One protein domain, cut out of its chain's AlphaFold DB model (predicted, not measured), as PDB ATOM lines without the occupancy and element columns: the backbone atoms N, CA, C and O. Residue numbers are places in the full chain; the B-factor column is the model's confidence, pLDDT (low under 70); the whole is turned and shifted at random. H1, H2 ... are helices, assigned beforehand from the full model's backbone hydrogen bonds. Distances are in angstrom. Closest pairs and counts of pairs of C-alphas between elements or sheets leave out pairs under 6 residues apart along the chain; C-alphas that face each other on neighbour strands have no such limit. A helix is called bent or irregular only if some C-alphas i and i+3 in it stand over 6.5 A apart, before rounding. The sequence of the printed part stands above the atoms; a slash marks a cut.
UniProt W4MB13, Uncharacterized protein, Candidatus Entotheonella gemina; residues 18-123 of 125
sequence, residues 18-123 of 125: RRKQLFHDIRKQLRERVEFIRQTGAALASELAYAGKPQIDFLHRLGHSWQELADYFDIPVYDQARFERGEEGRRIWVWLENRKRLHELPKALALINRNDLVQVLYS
ATOM      1  N   ARG A  18     -21.634   7.247  42.158       61.09
ATOM      2  CA  ARG A  18     -20.499   6.761  41.349       61.09
ATOM      3  C   ARG A  18     -20.929   5.793  40.256       61.09
ATOM      4  O   ARG A  18     -20.417   5.866  39.141       61.09
ATOM      5  N   ARG A  19     -21.902   4.917  40.532       64.31
ATOM      6  CA  ARG A  19     -22.400   3.943  39.547       64.31
ATOM      7  C   ARG A  19     -23.051   4.629  38.342       64.31
ATOM      8  O   ARG A  19     -22.772   4.269  37.202       64.31
ATOM      9  N   LYS A  20     -23.884   5.651  38.577       68.00
ATOM     10  CA  LYS A  20     -24.522   6.432  37.501       68.00
ATOM     11  C   LYS A  20     -23.502   7.217  36.677       68.00
ATOM     12  O   LYS A  20     -23.627   7.248  35.454       68.00
ATOM     13  N   GLN A  21     -22.496   7.802  37.327       68.38
ATOM     14  CA  GLN A  21     -21.408   8.499  36.636       68.38
ATOM     15  C   GLN A  21     -20.599   7.536  35.762       68.38
ATOM     16  O   GLN A  21     -20.416   7.805  34.580       68.38
ATOM     17  N   LEU A  22     -20.235   6.366  36.293       73.62
ATOM     18  CA  LEU A  22     -19.508   5.338  35.548       73.62
ATOM     19  C   LEU A  22     -20.283   4.867  34.306       73.62
ATOM     20  O   LEU A  22     -19.725   4.809  33.214       73.62
ATOM     21  N   PHE A  23     -21.583   4.585  34.434       75.06
ATOM     22  CA  PHE A  23     -22.404   4.193  33.282       75.06
ATOM     23  C   PHE A  23     -22.560   5.314  32.247       75.06
ATOM     24  O   PHE A  23     -22.600   5.040  31.045       75.06
ATOM     25  N   HIS A  24     -22.652   6.570  32.688       73.25
ATOM     26  CA  HIS A  24     -22.707   7.718  31.791       73.25
ATOM     27  C   HIS A  24     -21.398   7.879  31.002       73.25
ATOM     28  O   HIS A  24     -21.440   8.033  29.778       73.25
ATOM     29  N   ASP A  25     -20.252   7.764  31.675       74.25
ATOM     30  CA  ASP A  25     -18.927   7.803  31.052       74.25
ATOM     31  C   ASP A  25     -18.723   6.656  30.060       74.25
ATOM     32  O   ASP A  25     -18.328   6.893  28.919       74.25
ATOM     33  N   ILE A  26     -19.106   5.428  30.430       78.00
ATOM     34  CA  ILE A  26     -19.048   4.268  29.529       78.00
ATOM     35  C   ILE A  26     -19.905   4.514  28.280       78.00
ATOM     36  O   ILE A  26     -19.447   4.285  27.163       78.00
ATOM     37  N   ARG A  27     -21.133   5.029  28.424       75.81
ATOM     38  CA  ARG A  27     -21.997   5.347  27.268       75.81
ATOM     39  C   ARG A  27     -21.420   6.448  26.384       75.81
ATOM     40  O   ARG A  27     -21.638   6.419  25.173       75.81
ATOM     41  N   LYS A  28     -20.730   7.430  26.966       80.19
ATOM     42  CA  LYS A  28     -20.074   8.500  26.210       80.19
ATOM     43  C   LYS A  28     -18.879   7.954  25.426       80.19
ATOM     44  O   LYS A  28     -18.857   8.116  24.210       80.19
ATOM     45  N   GLN A  29     -17.994   7.204  26.081       69.06
ATOM     46  CA  GLN A  29     -16.851   6.563  25.427       69.06
ATOM     47  C   GLN A  29     -17.281   5.572  24.342       69.06
ATOM     48  O   GLN A  29     -16.649   5.498  23.292       69.06
ATOM     49  N   LEU A  30     -18.364   4.817  24.559       74.75
ATOM     50  CA  LEU A  30     -18.900   3.912  23.540       74.75
ATOM     51  C   LEU A  30     -19.415   4.675  22.317       74.75
ATOM     52  O   LEU A  30     -19.150   4.241  21.202       74.75
ATOM     53  N   ARG A  31     -20.101   5.812  22.498       74.06
ATOM     54  CA  ARG A  31     -20.512   6.660  21.365       74.06
ATOM     55  C   ARG A  31     -19.312   7.200  20.600       74.06
ATOM     56  O   ARG A  31     -19.262   7.008  19.395       74.06
ATOM     57  N   GLU A  32     -18.337   7.775  21.296       71.69
ATOM     58  CA  GLU A  32     -17.124   8.316  20.669       71.69
ATOM     59  C   GLU A  32     -16.354   7.225  19.906       71.69
ATOM     60  O   GLU A  32     -15.929   7.432  18.771       71.69
ATOM     61  N   ARG A  33     -16.239   6.018  20.476       66.56
ATOM     62  CA  ARG A  33     -15.605   4.868  19.810       66.56
ATOM     63  C   ARG A  33     -16.398   4.371  18.603       66.56
ATOM     64  O   ARG A  33     -15.794   4.042  17.589       66.56
ATOM     65  N   VAL A  34     -17.725   4.306  18.689       69.12
ATOM     66  CA  VAL A  34     -18.582   3.912  17.557       69.12
ATOM     67  C   VAL A  34     -18.509   4.950  16.439       69.12
ATOM     68  O   VAL A  34     -18.404   4.573  15.274       69.12
ATOM     69  N   GLU A  35     -18.512   6.241  16.767       71.69
ATOM     70  CA  GLU A  35     -18.322   7.320  15.795       71.69
ATOM     71  C   GLU A  35     -16.942   7.236  15.142       71.69
ATOM     72  O   GLU A  35     -16.847   7.313  13.919       71.69
ATOM     73  N   PHE A  36     -15.896   6.963  15.922       61.78
ATOM     74  CA  PHE A  36     -14.547   6.749  15.409       61.78
ATOM     75  C   PHE A  36     -14.466   5.542  14.463       61.78
ATOM     76  O   PHE A  36     -13.904   5.650  13.373       61.78
ATOM     77  N   ILE A  37     -15.066   4.403  14.827       67.75
ATOM     78  CA  ILE A  37     -15.122   3.209  13.966       67.75
ATOM     79  C   ILE A  37     -15.912   3.506  12.690       67.75
ATOM     80  O   ILE A  37     -15.472   3.141  11.603       67.75
ATOM     81  N   ARG A  38     -17.046   4.209  12.790       64.44
ATOM     82  CA  ARG A  38     -17.865   4.594  11.633       64.44
ATOM     83  C   ARG A  38     -17.106   5.520  10.685       64.44
ATOM     84  O   ARG A  38     -17.157   5.312   9.479       64.44
ATOM     85  N   GLN A  39     -16.403   6.519  11.213       65.00
ATOM     86  CA  GLN A  39     -15.591   7.442  10.416       65.00
ATOM     87  C   GLN A  39     -14.402   6.726   9.766       65.00
ATOM     88  O   GLN A  39     -14.147   6.914   8.581       65.00
ATOM     89  N   THR A  40     -13.726   5.852  10.512       67.38
ATOM     90  CA  THR A  40     -12.600   5.051  10.005       67.38
ATOM     91  C   THR A  40     -13.060   4.084   8.912       67.38
ATOM     92  O   THR A  40     -12.433   3.997   7.861       67.38
ATOM     93  N   GLY A  41     -14.185   3.394   9.124       60.81
ATOM     94  CA  GLY A  41     -14.779   2.487   8.143       60.81
ATOM     95  C   GLY A  41     -15.263   3.211   6.888       60.81
ATOM     96  O   GLY A  41     -15.028   2.728   5.788       60.81
ATOM     97  N   ALA A  42     -15.871   4.393   7.027       61.38
ATOM     98  CA  ALA A  42     -16.273   5.218   5.888       61.38
ATOM     99  C   ALA A  42     -15.067   5.735   5.085       61.38
ATOM    100  O   ALA A  42     -15.122   5.753   3.858       61.38
ATOM    101  N   ALA A  43     -13.971   6.106   5.755       61.12
ATOM    102  CA  ALA A  43     -12.739   6.524   5.091       61.12
ATOM    103  C   ALA A  43     -12.113   5.372   4.287       61.12
ATOM    104  O   ALA A  43     -11.863   5.539   3.097       61.12
ATOM    105  N   LEU A  44     -11.961   4.188   4.889       57.56
ATOM    106  CA  LEU A  44     -11.441   2.993   4.209       57.56
ATOM    107  C   LEU A  44     -12.350   2.530   3.060       57.56
ATOM    108  O   LEU A  44     -11.866   2.158   1.997       57.56
ATOM    109  N   ALA A  45     -13.670   2.578   3.250       59.44
ATOM    110  CA  ALA A  45     -14.627   2.266   2.192       59.44
ATOM    111  C   ALA A  45     -14.528   3.261   1.031       59.44
ATOM    112  O   ALA A  45     -14.603   2.845  -0.118       59.44
ATOM    113  N   SER A  46     -14.316   4.553   1.313       60.69
ATOM    114  CA  SER A  46     -14.076   5.549   0.266       60.69
ATOM    115  C   SER A  46     -12.758   5.289  -0.469       60.69
ATOM    116  O   SER A  46     -12.738   5.269  -1.690       60.69
ATOM    117  N   GLU A  47     -11.683   4.977   0.253       62.34
ATOM    118  CA  GLU A  47     -10.371   4.658  -0.320       62.34
ATOM    119  C   GLU A  47     -10.432   3.429  -1.247       62.34
ATOM    120  O   GLU A  47      -9.875   3.446  -2.342       62.34
ATOM    121  N   LEU A  48     -11.198   2.399  -0.869       59.41
ATOM    122  CA  LEU A  48     -11.442   1.215  -1.699       59.41
ATOM    123  C   LEU A  48     -12.412   1.474  -2.862       59.41
ATOM    124  O   LEU A  48     -12.182   0.965  -3.955       59.41
ATOM    125  N   ALA A  49     -13.470   2.265  -2.659       59.25
ATOM    126  CA  ALA A  49     -14.424   2.635  -3.714       59.25
ATOM    127  C   ALA A  49     -13.764   3.470  -4.818       59.25
ATOM    128  O   ALA A  49     -14.191   3.450  -5.971       59.25
ATOM    129  N   TYR A  50     -12.695   4.180  -4.469       61.50
ATOM    130  CA  TYR A  50     -11.929   4.989  -5.399       61.50
ATOM    131  C   TYR A  50     -10.698   4.291  -5.978       61.50
ATOM    132  O   TYR A  50     -10.034   4.856  -6.843       61.50
ATOM    133  N   ALA A  51     -10.397   3.059  -5.574       56.94
ATOM    134  CA  ALA A  51      -9.312   2.295  -6.168       56.94
ATOM    135  C   ALA A  51      -9.753   1.709  -7.527       56.94
ATOM    136  O   ALA A  51     -10.415   0.674  -7.581       56.94
ATOM    137  N   GLY A  52      -9.376   2.343  -8.650       61.22
ATOM    138  CA  GLY A  52      -9.504   1.745  -9.992       61.22
ATOM    139  C   GLY A  52     -10.062   2.654 -11.099       61.22
ATOM    140  O   GLY A  52      -9.819   3.857 -11.130       61.22
ATOM    141  N   LYS A  53     -10.806   2.057 -12.048       63.56
ATOM    142  CA  LYS A  53     -11.417   2.722 -13.224       63.56
ATOM    143  C   LYS A  53     -12.227   4.003 -12.926       63.56
ATOM    144  O   LYS A  53     -12.018   4.970 -13.657       63.56
ATOM    145  N   PRO A  54     -13.087   4.075 -11.887       68.19
ATOM    146  CA  PRO A  54     -13.891   5.278 -11.641       68.19
ATOM    147  C   PRO A  54     -13.048   6.502 -11.255       68.19
ATOM    148  O   PRO A  54     -13.428   7.629 -11.566       68.19
ATOM    149  N   GLN A  55     -11.864   6.306 -10.663       69.69
ATOM    150  CA  GLN A  55     -10.916   7.395 -10.411       69.69
ATOM    151  C   GLN A  55     -10.359   7.965 -11.718       69.69
ATOM    152  O   GLN A  55     -10.266   9.179 -11.868       69.69
ATOM    153  N   ILE A  56     -10.013   7.110 -12.681       70.69
ATOM    154  CA  ILE A  56      -9.476   7.547 -13.976       70.69
ATOM    155  C   ILE A  56     -10.543   8.328 -14.752       70.69
ATOM    156  O   ILE A  56     -10.265   9.419 -15.249       70.69
ATOM    157  N   ASP A  57     -11.777   7.826 -14.789       73.56
ATOM    158  CA  ASP A  57     -12.886   8.519 -15.452       73.56
ATOM    159  C   ASP A  57     -13.229   9.849 -14.769       73.56
ATOM    160  O   ASP A  57     -13.510  10.841 -15.446       73.56
ATOM    161  N   PHE A  58     -13.147   9.906 -13.436       77.31
ATOM    162  CA  PHE A  58     -13.265  11.151 -12.681       77.31
ATOM    163  C   PHE A  58     -12.184  12.162 -13.083       77.31
ATOM    164  O   PHE A  58     -12.510  13.304 -13.406       77.31
ATOM    165  N   LEU A  59     -10.914  11.747 -13.126       74.38
ATOM    166  CA  LEU A  59      -9.792  12.614 -13.504       74.38
ATOM    167  C   LEU A  59      -9.940  13.153 -14.931       74.38
ATOM    168  O   LEU A  59      -9.748  14.346 -15.160       74.38
ATOM    169  N   HIS A  60     -10.358  12.302 -15.869       73.25
ATOM    170  CA  HIS A  60     -10.605  12.698 -17.255       73.25
ATOM    171  C   HIS A  60     -11.767  13.694 -17.396       73.25
ATOM    172  O   HIS A  60     -11.712  14.587 -18.243       73.25
ATOM    173  N   ARG A  61     -12.828  13.559 -16.588       77.62
ATOM    174  CA  ARG A  61     -14.038  14.400 -16.678       77.62
ATOM    175  C   ARG A  61     -14.002  15.652 -15.802       77.62
ATOM    176  O   ARG A  61     -14.816  16.555 -16.020       77.62
ATOM    177  N   LEU A  62     -13.110  15.718 -14.813       79.38
ATOM    178  CA  LEU A  62     -12.992  16.873 -13.924       79.38
ATOM    179  C   LEU A  62     -12.599  18.122 -14.721       79.38
ATOM    180  O   LEU A  62     -13.258  19.153 -14.577       79.38
ATOM    181  N   GLY A  63     -11.617  18.000 -15.624       76.81
ATOM    182  CA  GLY A  63     -11.220  19.067 -16.546       76.81
ATOM    183  C   GLY A  63     -11.108  20.419 -15.834       76.81
ATOM    184  O   GLY A  63     -10.570  20.492 -14.740       76.81
ATOM    185  N   HIS A  64     -11.688  21.476 -16.403       73.31
ATOM    186  CA  HIS A  64     -11.610  22.844 -15.866       73.31
ATOM    187  C   HIS A  64     -12.336  23.067 -14.523       73.31
ATOM    188  O   HIS A  64     -12.043  24.047 -13.845       73.31
ATOM    189  N   SER A  65     -13.218  22.156 -14.089       81.44
ATOM    190  CA  SER A  65     -13.893  22.264 -12.781       81.44
ATOM    191  C   SER A  65     -12.968  21.952 -11.599       81.44
ATOM    192  O   SER A  65     -13.391  22.035 -10.447       81.44
ATOM    193  N   TRP A  66     -11.698  21.609 -11.851       85.12
ATOM    194  CA  TRP A  66     -10.702  21.449 -10.792       85.12
ATOM    195  C   TRP A  66     -10.496  22.744  -9.992       85.12
ATOM    196  O   TRP A  66     -10.235  22.662  -8.796       85.12
ATOM    197  N   GLN A  67     -10.648  23.916 -10.619       85.06
ATOM    198  CA  GLN A  67     -10.478  25.227  -9.975       85.06
ATOM    199  C   GLN A  67     -11.581  25.485  -8.948       85.06
ATOM    200  O   GLN A  67     -11.289  25.778  -7.798       85.06
ATOM    201  N   GLU A  68     -12.838  25.250  -9.331       85.81
ATOM    202  CA  GLU A  68     -13.994  25.377  -8.433       85.81
ATOM    203  C   GLU A  68     -13.876  24.427  -7.234       85.81
ATOM    204  O   GLU A  68     -14.235  24.761  -6.106       85.81
ATOM    205  N   LEU A  69     -13.333  23.232  -7.475       86.25
ATOM    206  CA  LEU A  69     -13.106  22.240  -6.436       86.25
ATOM    207  C   LEU A  69     -11.935  22.640  -5.525       86.25
ATOM    208  O   LEU A  69     -12.025  22.488  -4.308       86.25
ATOM    209  N   ALA A  70     -10.858  23.188  -6.090       86.94
ATOM    210  CA  ALA A  70      -9.729  23.717  -5.331       86.94
ATOM    211  C   ALA A  70     -10.139  24.909  -4.456       86.94
ATOM    212  O   ALA A  70      -9.745  24.959  -3.291       86.94
ATOM    213  N   ASP A  71     -10.978  25.800  -4.980       87.19
ATOM    214  CA  ASP A  71     -11.538  26.928  -4.239       87.19
ATOM    215  C   ASP A  71     -12.467  26.446  -3.117       87.19
ATOM    216  O   ASP A  71     -12.337  26.899  -1.984       87.19
ATOM    217  N   TYR A  72     -13.334  25.457  -3.373       87.50
ATOM    218  CA  TYR A  72     -14.192  24.869  -2.334       87.50
ATOM    219  C   TYR A  72     -13.394  24.257  -1.174       87.50
ATOM    220  O   TYR A  72     -13.806  24.322  -0.015       87.50
ATOM    221  N   PHE A  73     -12.259  23.625  -1.475       86.19
ATOM    222  CA  PHE A  73     -11.395  23.023  -0.461       86.19
ATOM    223  C   PHE A  73     -10.408  24.010   0.173       86.19
ATOM    224  O   PHE A  73      -9.589  23.577   0.994       86.19
ATOM    225  N   ASP A  74     -10.504  25.300  -0.171       87.50
ATOM    226  CA  ASP A  74      -9.590  26.367   0.242       87.50
ATOM    227  C   ASP A  74      -8.121  25.989  -0.018       87.50
ATOM    228  O   ASP A  74      -7.227  26.224   0.804       87.50
ATOM    229  N   ILE A  75      -7.851  25.339  -1.158       86.25
ATOM    230  CA  ILE A  75      -6.489  24.976  -1.549       86.25
ATOM    231  C   ILE A  75      -5.744  26.273  -1.884       86.25
ATOM    232  O   ILE A  75      -6.139  26.971  -2.823       86.25
ATOM    233  N   PRO A  76      -4.648  26.607  -1.175       85.62
ATOM    234  CA  PRO A  76      -3.918  27.843  -1.419       85.62
ATOM    235  C   PRO A  76      -3.453  27.943  -2.871       85.62
ATOM    236  O   PRO A  76      -2.970  26.964  -3.435       85.62
ATOM    237  N   VAL A  77      -3.486  29.143  -3.453       82.44
ATOM    238  CA  VAL A  77      -3.056  29.384  -4.847       82.44
ATOM    239  C   VAL A  77      -1.622  28.896  -5.107       82.44
ATOM    240  O   VAL A  77      -1.308  28.417  -6.190       82.44
ATOM    241  N   TYR A  78      -0.750  28.952  -4.097       83.69
ATOM    242  CA  TYR A  78       0.608  28.402  -4.172       83.69
ATOM    243  C   TYR A  78       0.635  26.869  -4.340       83.69
ATOM    244  O   TYR A  78       1.501  26.357  -5.049       83.69
ATOM    245  N   ASP A  79      -0.300  26.144  -3.719       80.50
ATOM    246  CA  ASP A  79      -0.449  24.699  -3.917       80.50
ATOM    247  C   ASP A  79      -1.077  24.424  -5.287       80.50
ATOM    248  O   ASP A  79      -0.598  23.548  -6.001       80.50
ATOM    249  N   GLN A  80      -2.065  25.227  -5.704       82.94
ATOM    250  CA  GLN A  80      -2.663  25.130  -7.041       82.94
ATOM    251  C   GLN A  80      -1.628  25.351  -8.157       82.94
ATOM    252  O   GLN A  80      -1.621  24.638  -9.155       82.94
ATOM    253  N   ALA A  81      -0.694  26.290  -7.976       81.56
ATOM    254  CA  ALA A  81       0.378  26.566  -8.934       81.56
ATOM    255  C   ALA A  81       1.374  25.403  -9.099       81.56
ATOM    256  O   ALA A  81       2.124  25.367 -10.073       81.56
ATOM    257  N   ARG A  82       1.400  24.453  -8.155       81.19
ATOM    258  CA  ARG A  82       2.208  23.226  -8.239       81.19
ATOM    259  C   ARG A  82       1.497  22.105  -8.986       81.19
ATOM    260  O   ARG A  82       2.080  21.034  -9.161       81.19
ATOM    261  N   PHE A  83       0.242  22.307  -9.375       82.38
ATOM    262  CA  PHE A  83      -0.499  21.315 -10.127       82.38
ATOM    263  C   PHE A  83      -0.017  21.336 -11.577       82.38
ATOM    264  O   PHE A  83      -0.158  22.325 -12.294       82.38
ATOM    265  N   GLU A  84       0.622  20.243 -11.988       77.19
ATOM    266  CA  GLU A  84       1.046  20.055 -13.371       77.19
ATOM    267  C   GLU A  84      -0.185  19.936 -14.274       77.19
ATOM    268  O   GLU A  84      -1.179  19.309 -13.902       77.19
ATOM    269  N   ARG A  85      -0.110  20.533 -15.469       75.12
ATOM    270  CA  ARG A  85      -1.189  20.462 -16.460       75.12
ATOM    271  C   ARG A  85      -1.497  19.010 -16.817       75.12
ATOM    272  O   ARG A  85      -0.610  18.303 -17.291       75.12
ATOM    273  N   GLY A  86      -2.752  18.607 -16.652       72.31
ATOM    274  CA  GLY A  86      -3.224  17.236 -16.860       72.31
ATOM    275  C   GLY A  86      -3.231  16.377 -15.591       72.31
ATOM    276  O   GLY A  86      -3.863  15.326 -15.587       72.31
ATOM    277  N   GLU A  87      -2.597  16.829 -14.506       74.56
ATOM    278  CA  GLU A  87      -2.543  16.125 -13.219       74.56
ATOM    279  C   GLU A  87      -3.305  16.878 -12.115       74.56
ATOM    280  O   GLU A  87      -3.262  16.468 -10.954       74.56
ATOM    281  N   GLU A  88      -4.021  17.965 -12.422       83.50
ATOM    282  CA  GLU A  88      -4.662  18.823 -11.415       83.50
ATOM    283  C   GLU A  88      -5.674  18.050 -10.570       83.50
ATOM    284  O   GLU A  88      -5.625  18.087  -9.340       83.50
ATOM    285  N   GLY A  89      -6.527  17.250 -11.215       80.69
ATOM    286  CA  GLY A  89      -7.470  16.387 -10.507       80.69
ATOM    287  C   GLY A  89      -6.778  15.379  -9.595       80.69
ATOM    288  O   GLY A  89      -7.240  15.130  -8.483       80.69
ATOM    289  N   ARG A  90      -5.631  14.836 -10.021       79.25
ATOM    290  CA  ARG A  90      -4.873  13.847  -9.249       79.25
ATOM    291  C   ARG A  90      -4.151  14.506  -8.083       79.25
ATOM    292  O   ARG A  90      -4.069  13.935  -7.002       79.25
ATOM    293  N   ARG A  91      -3.653  15.726  -8.265       83.31
ATOM    294  CA  ARG A  91      -3.030  16.509  -7.196       83.31
ATOM    295  C   ARG A  91      -4.050  16.906  -6.136       83.31
ATOM    296  O   ARG A  91      -3.756  16.745  -4.954       83.31
ATOM    297  N   ILE A  92      -5.246  17.336  -6.537       84.06
ATOM    298  CA  ILE A  92      -6.352  17.595  -5.605       84.06
ATOM    299  C   ILE A  92      -6.751  16.308  -4.881       84.06
ATOM    300  O   ILE A  92      -6.922  16.316  -3.665       84.06
ATOM    301  N   TRP A  93      -6.823  15.190  -5.604       82.06
ATOM    302  CA  TRP A  93      -7.094  13.879  -5.020       82.06
ATOM    303  C   TRP A  93      -6.106  13.525  -3.909       82.06
ATOM    304  O   TRP A  93      -6.501  13.283  -2.771       82.06
ATOM    305  N   VAL A  94      -4.810  13.562  -4.222       81.81
ATOM    306  CA  VAL A  94      -3.725  13.277  -3.274       81.81
ATOM    307  C   VAL A  94      -3.741  14.272  -2.112       81.81
ATOM    308  O   VAL A  94      -3.488  13.900  -0.968       81.81
ATOM    309  N   TRP A  95      -4.070  15.540  -2.363       85.31
ATOM    310  CA  TRP A  95      -4.216  16.545  -1.309       85.31
ATOM    311  C   TRP A  95      -5.351  16.196  -0.337       85.31
ATOM    312  O   TRP A  95      -5.180  16.319   0.878       85.31
ATOM    313  N   LEU A  96      -6.486  15.712  -0.850       85.19
ATOM    314  CA  LEU A  96      -7.621  15.262  -0.042       85.19
ATOM    315  C   LEU A  96      -7.316  13.964   0.707       85.19
ATOM    316  O   LEU A  96      -7.665  13.852   1.882       85.19
ATOM    317  N   GLU A  97      -6.643  13.015   0.064       81.69
ATOM    318  CA  GLU A  97      -6.212  11.742   0.653       81.69
ATOM    319  C   GLU A  97      -5.258  11.972   1.830       81.69
ATOM    320  O   GLU A  97      -5.536  11.535   2.948       81.69
ATOM    321  N   ASN A  98      -4.218  12.786   1.626       83.00
ATOM    322  CA  ASN A  98      -3.258  13.166   2.668       83.00
ATOM    323  C   ASN A  98      -3.924  13.822   3.887       83.00
ATOM    324  O   ASN A  98      -3.396  13.763   4.997       83.00
ATOM    325  N   ARG A  99      -5.088  14.451   3.694       82.69
ATOM    326  CA  ARG A  99      -5.865  15.112   4.752       82.69
ATOM    327  C   ARG A  99      -7.068  14.293   5.230       82.69
ATOM    328  O   ARG A  99      -7.812  14.777   6.078       82.69
ATOM    329  N   LYS A 100      -7.271  13.071   4.717       79.38
ATOM    330  CA  LYS A 100      -8.435  12.198   4.982       79.38
ATOM    331  C   LYS A 100      -9.796  12.838   4.660       79.38
ATOM    332  O   LYS A 100     -10.820  12.472   5.238       79.38
ATOM    333  N   ARG A 101      -9.826  13.771   3.706       84.00
ATOM    334  CA  ARG A 101     -11.021  14.520   3.270       84.00
ATOM    335  C   ARG A 101     -11.673  13.960   2.003       84.00
ATOM    336  O   ARG A 101     -12.594  14.569   1.476       84.00
ATOM    337  N   LEU A 102     -11.250  12.785   1.523       82.00
ATOM    338  CA  LEU A 102     -11.847  12.138   0.342       82.00
ATOM    339  C   LEU A 102     -13.357  11.905   0.482       82.00
ATOM    340  O   LEU A 102     -14.096  12.052  -0.483       82.00
ATOM    341  N   HIS A 103     -13.838  11.631   1.694       82.06
ATOM    342  CA  HIS A 103     -15.265  11.480   1.976       82.06
ATOM    343  C   HIS A 103     -16.089  12.765   1.736       82.06
ATOM    344  O   HIS A 103     -17.305  12.691   1.572       82.06
ATOM    345  N   GLU A 104     -15.452  13.943   1.711       83.81
ATOM    346  CA  GLU A 104     -16.102  15.226   1.408       83.81
ATOM    347  C   GLU A 104     -16.190  15.497  -0.101       83.81
ATOM    348  O   GLU A 104     -16.957  16.366  -0.519       83.81
ATOM    349  N   LEU A 105     -15.446  14.753  -0.929       83.50
ATOM    350  CA  LEU A 105     -15.375  14.957  -2.377       83.50
ATOM    351  C   LEU A 105     -16.753  14.862  -3.063       83.50
ATOM    352  O   LEU A 105     -17.090  15.784  -3.804       83.50
ATOM    353  N   PRO A 106     -17.610  13.855  -2.789       82.31
ATOM    354  CA  PRO A 106     -18.951  13.793  -3.378       82.31
ATOM    355  C   PRO A 106     -19.819  15.002  -3.019       82.31
ATOM    356  O   PRO A 106     -20.577  15.502  -3.847       82.31
ATOM    357  N   LYS A 107     -19.686  15.501  -1.784       84.50
ATOM    358  CA  LYS A 107     -20.423  16.677  -1.316       84.50
ATOM    359  C   LYS A 107     -19.936  17.948  -2.013       84.50
ATOM    360  O   LYS A 107     -20.764  18.753  -2.429       84.50
ATOM    361  N   ALA A 108     -18.622  18.108  -2.168       86.31
ATOM    362  CA  ALA A 108     -18.028  19.217  -2.913       86.31
ATOM    363  C   ALA A 108     -18.502  19.224  -4.374       86.31
ATOM    364  O   ALA A 108     -18.952  20.248  -4.877       86.31
ATOM    365  N   LEU A 109     -18.488  18.057  -5.024       84.38
ATOM    366  CA  LEU A 109     -18.950  17.879  -6.401       84.38
ATOM    367  C   LEU A 109     -20.434  18.216  -6.574       84.38
ATOM    368  O   LEU A 109     -20.801  18.891  -7.533       84.38
ATOM    369  N   ALA A 110     -21.284  17.805  -5.631       84.19
ATOM    370  CA  ALA A 110     -22.695  18.181  -5.634       84.19
ATOM    371  C   ALA A 110     -22.894  19.704  -5.500       84.19
ATOM    372  O   ALA A 110     -23.800  20.257  -6.122       84.19
ATOM    373  N   LEU A 111     -22.039  20.386  -4.728       85.19
ATOM    374  CA  LEU A 111     -22.100  21.837  -4.519       85.19
ATOM    375  C   LEU A 111     -21.627  22.645  -5.729       85.19
ATOM    376  O   LEU A 111     -22.252  23.653  -6.046       85.19
ATOM    377  N   ILE A 112     -20.609  22.179  -6.456       84.31
ATOM    378  CA  ILE A 112     -20.201  22.778  -7.743       84.31
ATOM    379  C   ILE A 112     -21.102  22.330  -8.911       84.31
ATOM    380  O   ILE A 112     -20.756  22.475 -10.079       84.31
ATOM    381  N   ASN A 113     -22.265  21.748  -8.601       82.88
ATOM    382  CA  ASN A 113     -23.261  21.260  -9.555       82.88
ATOM    383  C   ASN A 113     -22.739  20.185 -10.532       82.88
ATOM    384  O   ASN A 113     -23.338  19.933 -11.578       82.88
ATOM    385  N   ARG A 114     -21.651  19.495 -10.169       81.69
ATOM    386  CA  ARG A 114     -21.045  18.383 -10.917       81.69
ATOM    387  C   ARG A 114     -21.516  17.029 -10.389       81.69
ATOM    388  O   ARG A 114     -20.728  16.130 -10.091       81.69
ATOM    389  N   ASN A 115     -22.834  16.868 -10.278       80.31
ATOM    390  CA  ASN A 115     -23.443  15.589  -9.891       80.31
ATOM    391  C   ASN A 115     -23.151  14.470 -10.909       80.31
ATOM    392  O   ASN A 115     -23.190  13.294 -10.552       80.31
ATOM    393  N   ASP A 116     -22.798  14.821 -12.150       79.44
ATOM    394  CA  ASP A 116     -22.302  13.884 -13.161       79.44
ATOM    395  C   ASP A 116     -21.045  13.142 -12.684       79.44
ATOM    396  O   ASP A 116     -20.930  11.933 -12.875       79.44
ATOM    397  N   LEU A 117     -20.133  13.840 -12.002       78.56
ATOM    398  CA  LEU A 117     -18.909  13.254 -11.457       78.56
ATOM    399  C   LEU A 117     -19.191  12.401 -10.224       78.56
ATOM    400  O   LEU A 117     -18.568  11.361 -10.042       78.56
ATOM    401  N   VAL A 118     -20.166  12.807  -9.407       80.25
ATOM    402  CA  VAL A 118     -20.627  12.017  -8.258       80.25
ATOM    403  C   VAL A 118     -21.140  10.654  -8.720       80.25
ATOM    404  O   VAL A 118     -20.794   9.635  -8.131       80.25
ATOM    405  N   GLN A 119     -21.910  10.612  -9.808       77.62
ATOM    406  CA  GLN A 119     -22.393   9.350 -10.370       77.62
ATOM    407  C   GLN A 119     -21.256   8.465 -10.882       77.62
ATOM    408  O   GLN A 119     -21.296   7.265 -10.648       77.62
ATOM    409  N   VAL A 120     -20.223   9.031 -11.516       77.12
ATOM    410  CA  VAL A 120     -19.041   8.260 -11.957       77.12
ATOM    411  C   VAL A 120     -18.299   7.650 -10.768       77.12
ATOM    412  O   VAL A 120     -17.856   6.510 -10.841       77.12
ATOM    413  N   LEU A 121     -18.208   8.386  -9.661       72.38
ATOM    414  CA  LEU A 121     -17.557   7.934  -8.434       72.38
ATOM    415  C   LEU A 121     -18.304   6.799  -7.716       72.38
ATOM    416  O   LEU A 121     -17.665   5.986  -7.057       72.38
ATOM    417  N   TYR A 122     -19.635   6.755  -7.819       70.69
ATOM    418  CA  TYR A 122     -20.474   5.706  -7.223       70.69
ATOM    419  C   TYR A 122     -20.927   4.634  -8.216       70.69
ATOM    420  O   TYR A 122     -21.632   3.708  -7.820       70.69
ATOM    421  N   SER A 123     -20.562   4.755  -9.491       58.75
ATOM    422  CA  SER A 123     -20.845   3.718 -10.472       58.75
ATOM    423  C   SER A 123     -19.967   2.521 -10.131       58.75
ATOM    424  O   SER A 123     -18.765   2.528 -10.396       58.75
TER     425      SER A 123
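AT A GLANCE: This is residues 18 to 123 of the 125 residues of an uncharacterized protein of Candidatus Entotheonella gemina (UniProt W4MB13). What is the shape? One long helix, H1, makes an arm whose residues 18 to 38 stick out free from a compact head of short helices. In the head, bent H2 makes a corner, with H6 beside arm H2a and H4 beside arm H2b. What is it built of? The printed part has 106 residues with six named helices, H1 to H6, and no named strand: all helix. How spread is it? It is loose, with a radius of gyration of the C-alphas of 17.9 A, and spans 62 by 32 by 22 A.

HOW THE PARTS SIT: Where does H1 meet the head? H1, residues 18 to 49, touches H5, residues 102 to 111, with residues 42 to 47 alone, about perpendicular at 73 degrees; their closest C-alphas, Ser 46 and His 103, are 6.3 A apart. What does H2 do? By its hydrogen bonds H2, residues 53 to 72, was assigned as one helix, but it is bent, C-alphas 61 and 64 being 8.8 A apart; arms H2a, 53 to 61, and H2b, 64 to 72, stand about perpendicular at 81 degrees. H2a touches H6, residues 115 to 122, at a shallow tilt of 19 degrees, opposite ways, closest at C-alphas 54 and 121, 5.5 A. H2b touches H4, residues 88 to 98, at a shallow tilt of 32 degrees, the same way, closest at C-alphas 66 and 89, 6.0 A. What of the others? H5, only just irregular with C-alphas 103 and 106 6.9 A apart, forms a hairpin with H6, closest at C-alphas 106 and 118, 5.5 A. H3, residues 77 to 80, is close to H2b but not clearly touching, with C-alphas 70 and 80, the closest, 7.4 A apart. Are the backbones bonded? Every O i to N i+4 pair is within hydrogen-bond range in H1, H2a, H4 and H6, against 4 of 5 in H2b and 4 of 6 in H5; H3 is too short for one.

IN THESE COORDINATES: Where does H1 begin? C-alpha 18 is at (-20.499, 6.761, 41.349), and H1 is 45.7 A long. Where does H6 end? C-alpha 122 is at (-20.474, 5.706, -7.223); H4 is 15.2 A long and H5 14.9 A.

THE WHOLE: How large is it? The two C-alphas farthest apart, those of Arg 18 and Arg 85, are 62.5 A apart. Is it continuous and sure? The printed part has no cut and no long link; 28 residues are under pLDDT 70, among them 36 to 55.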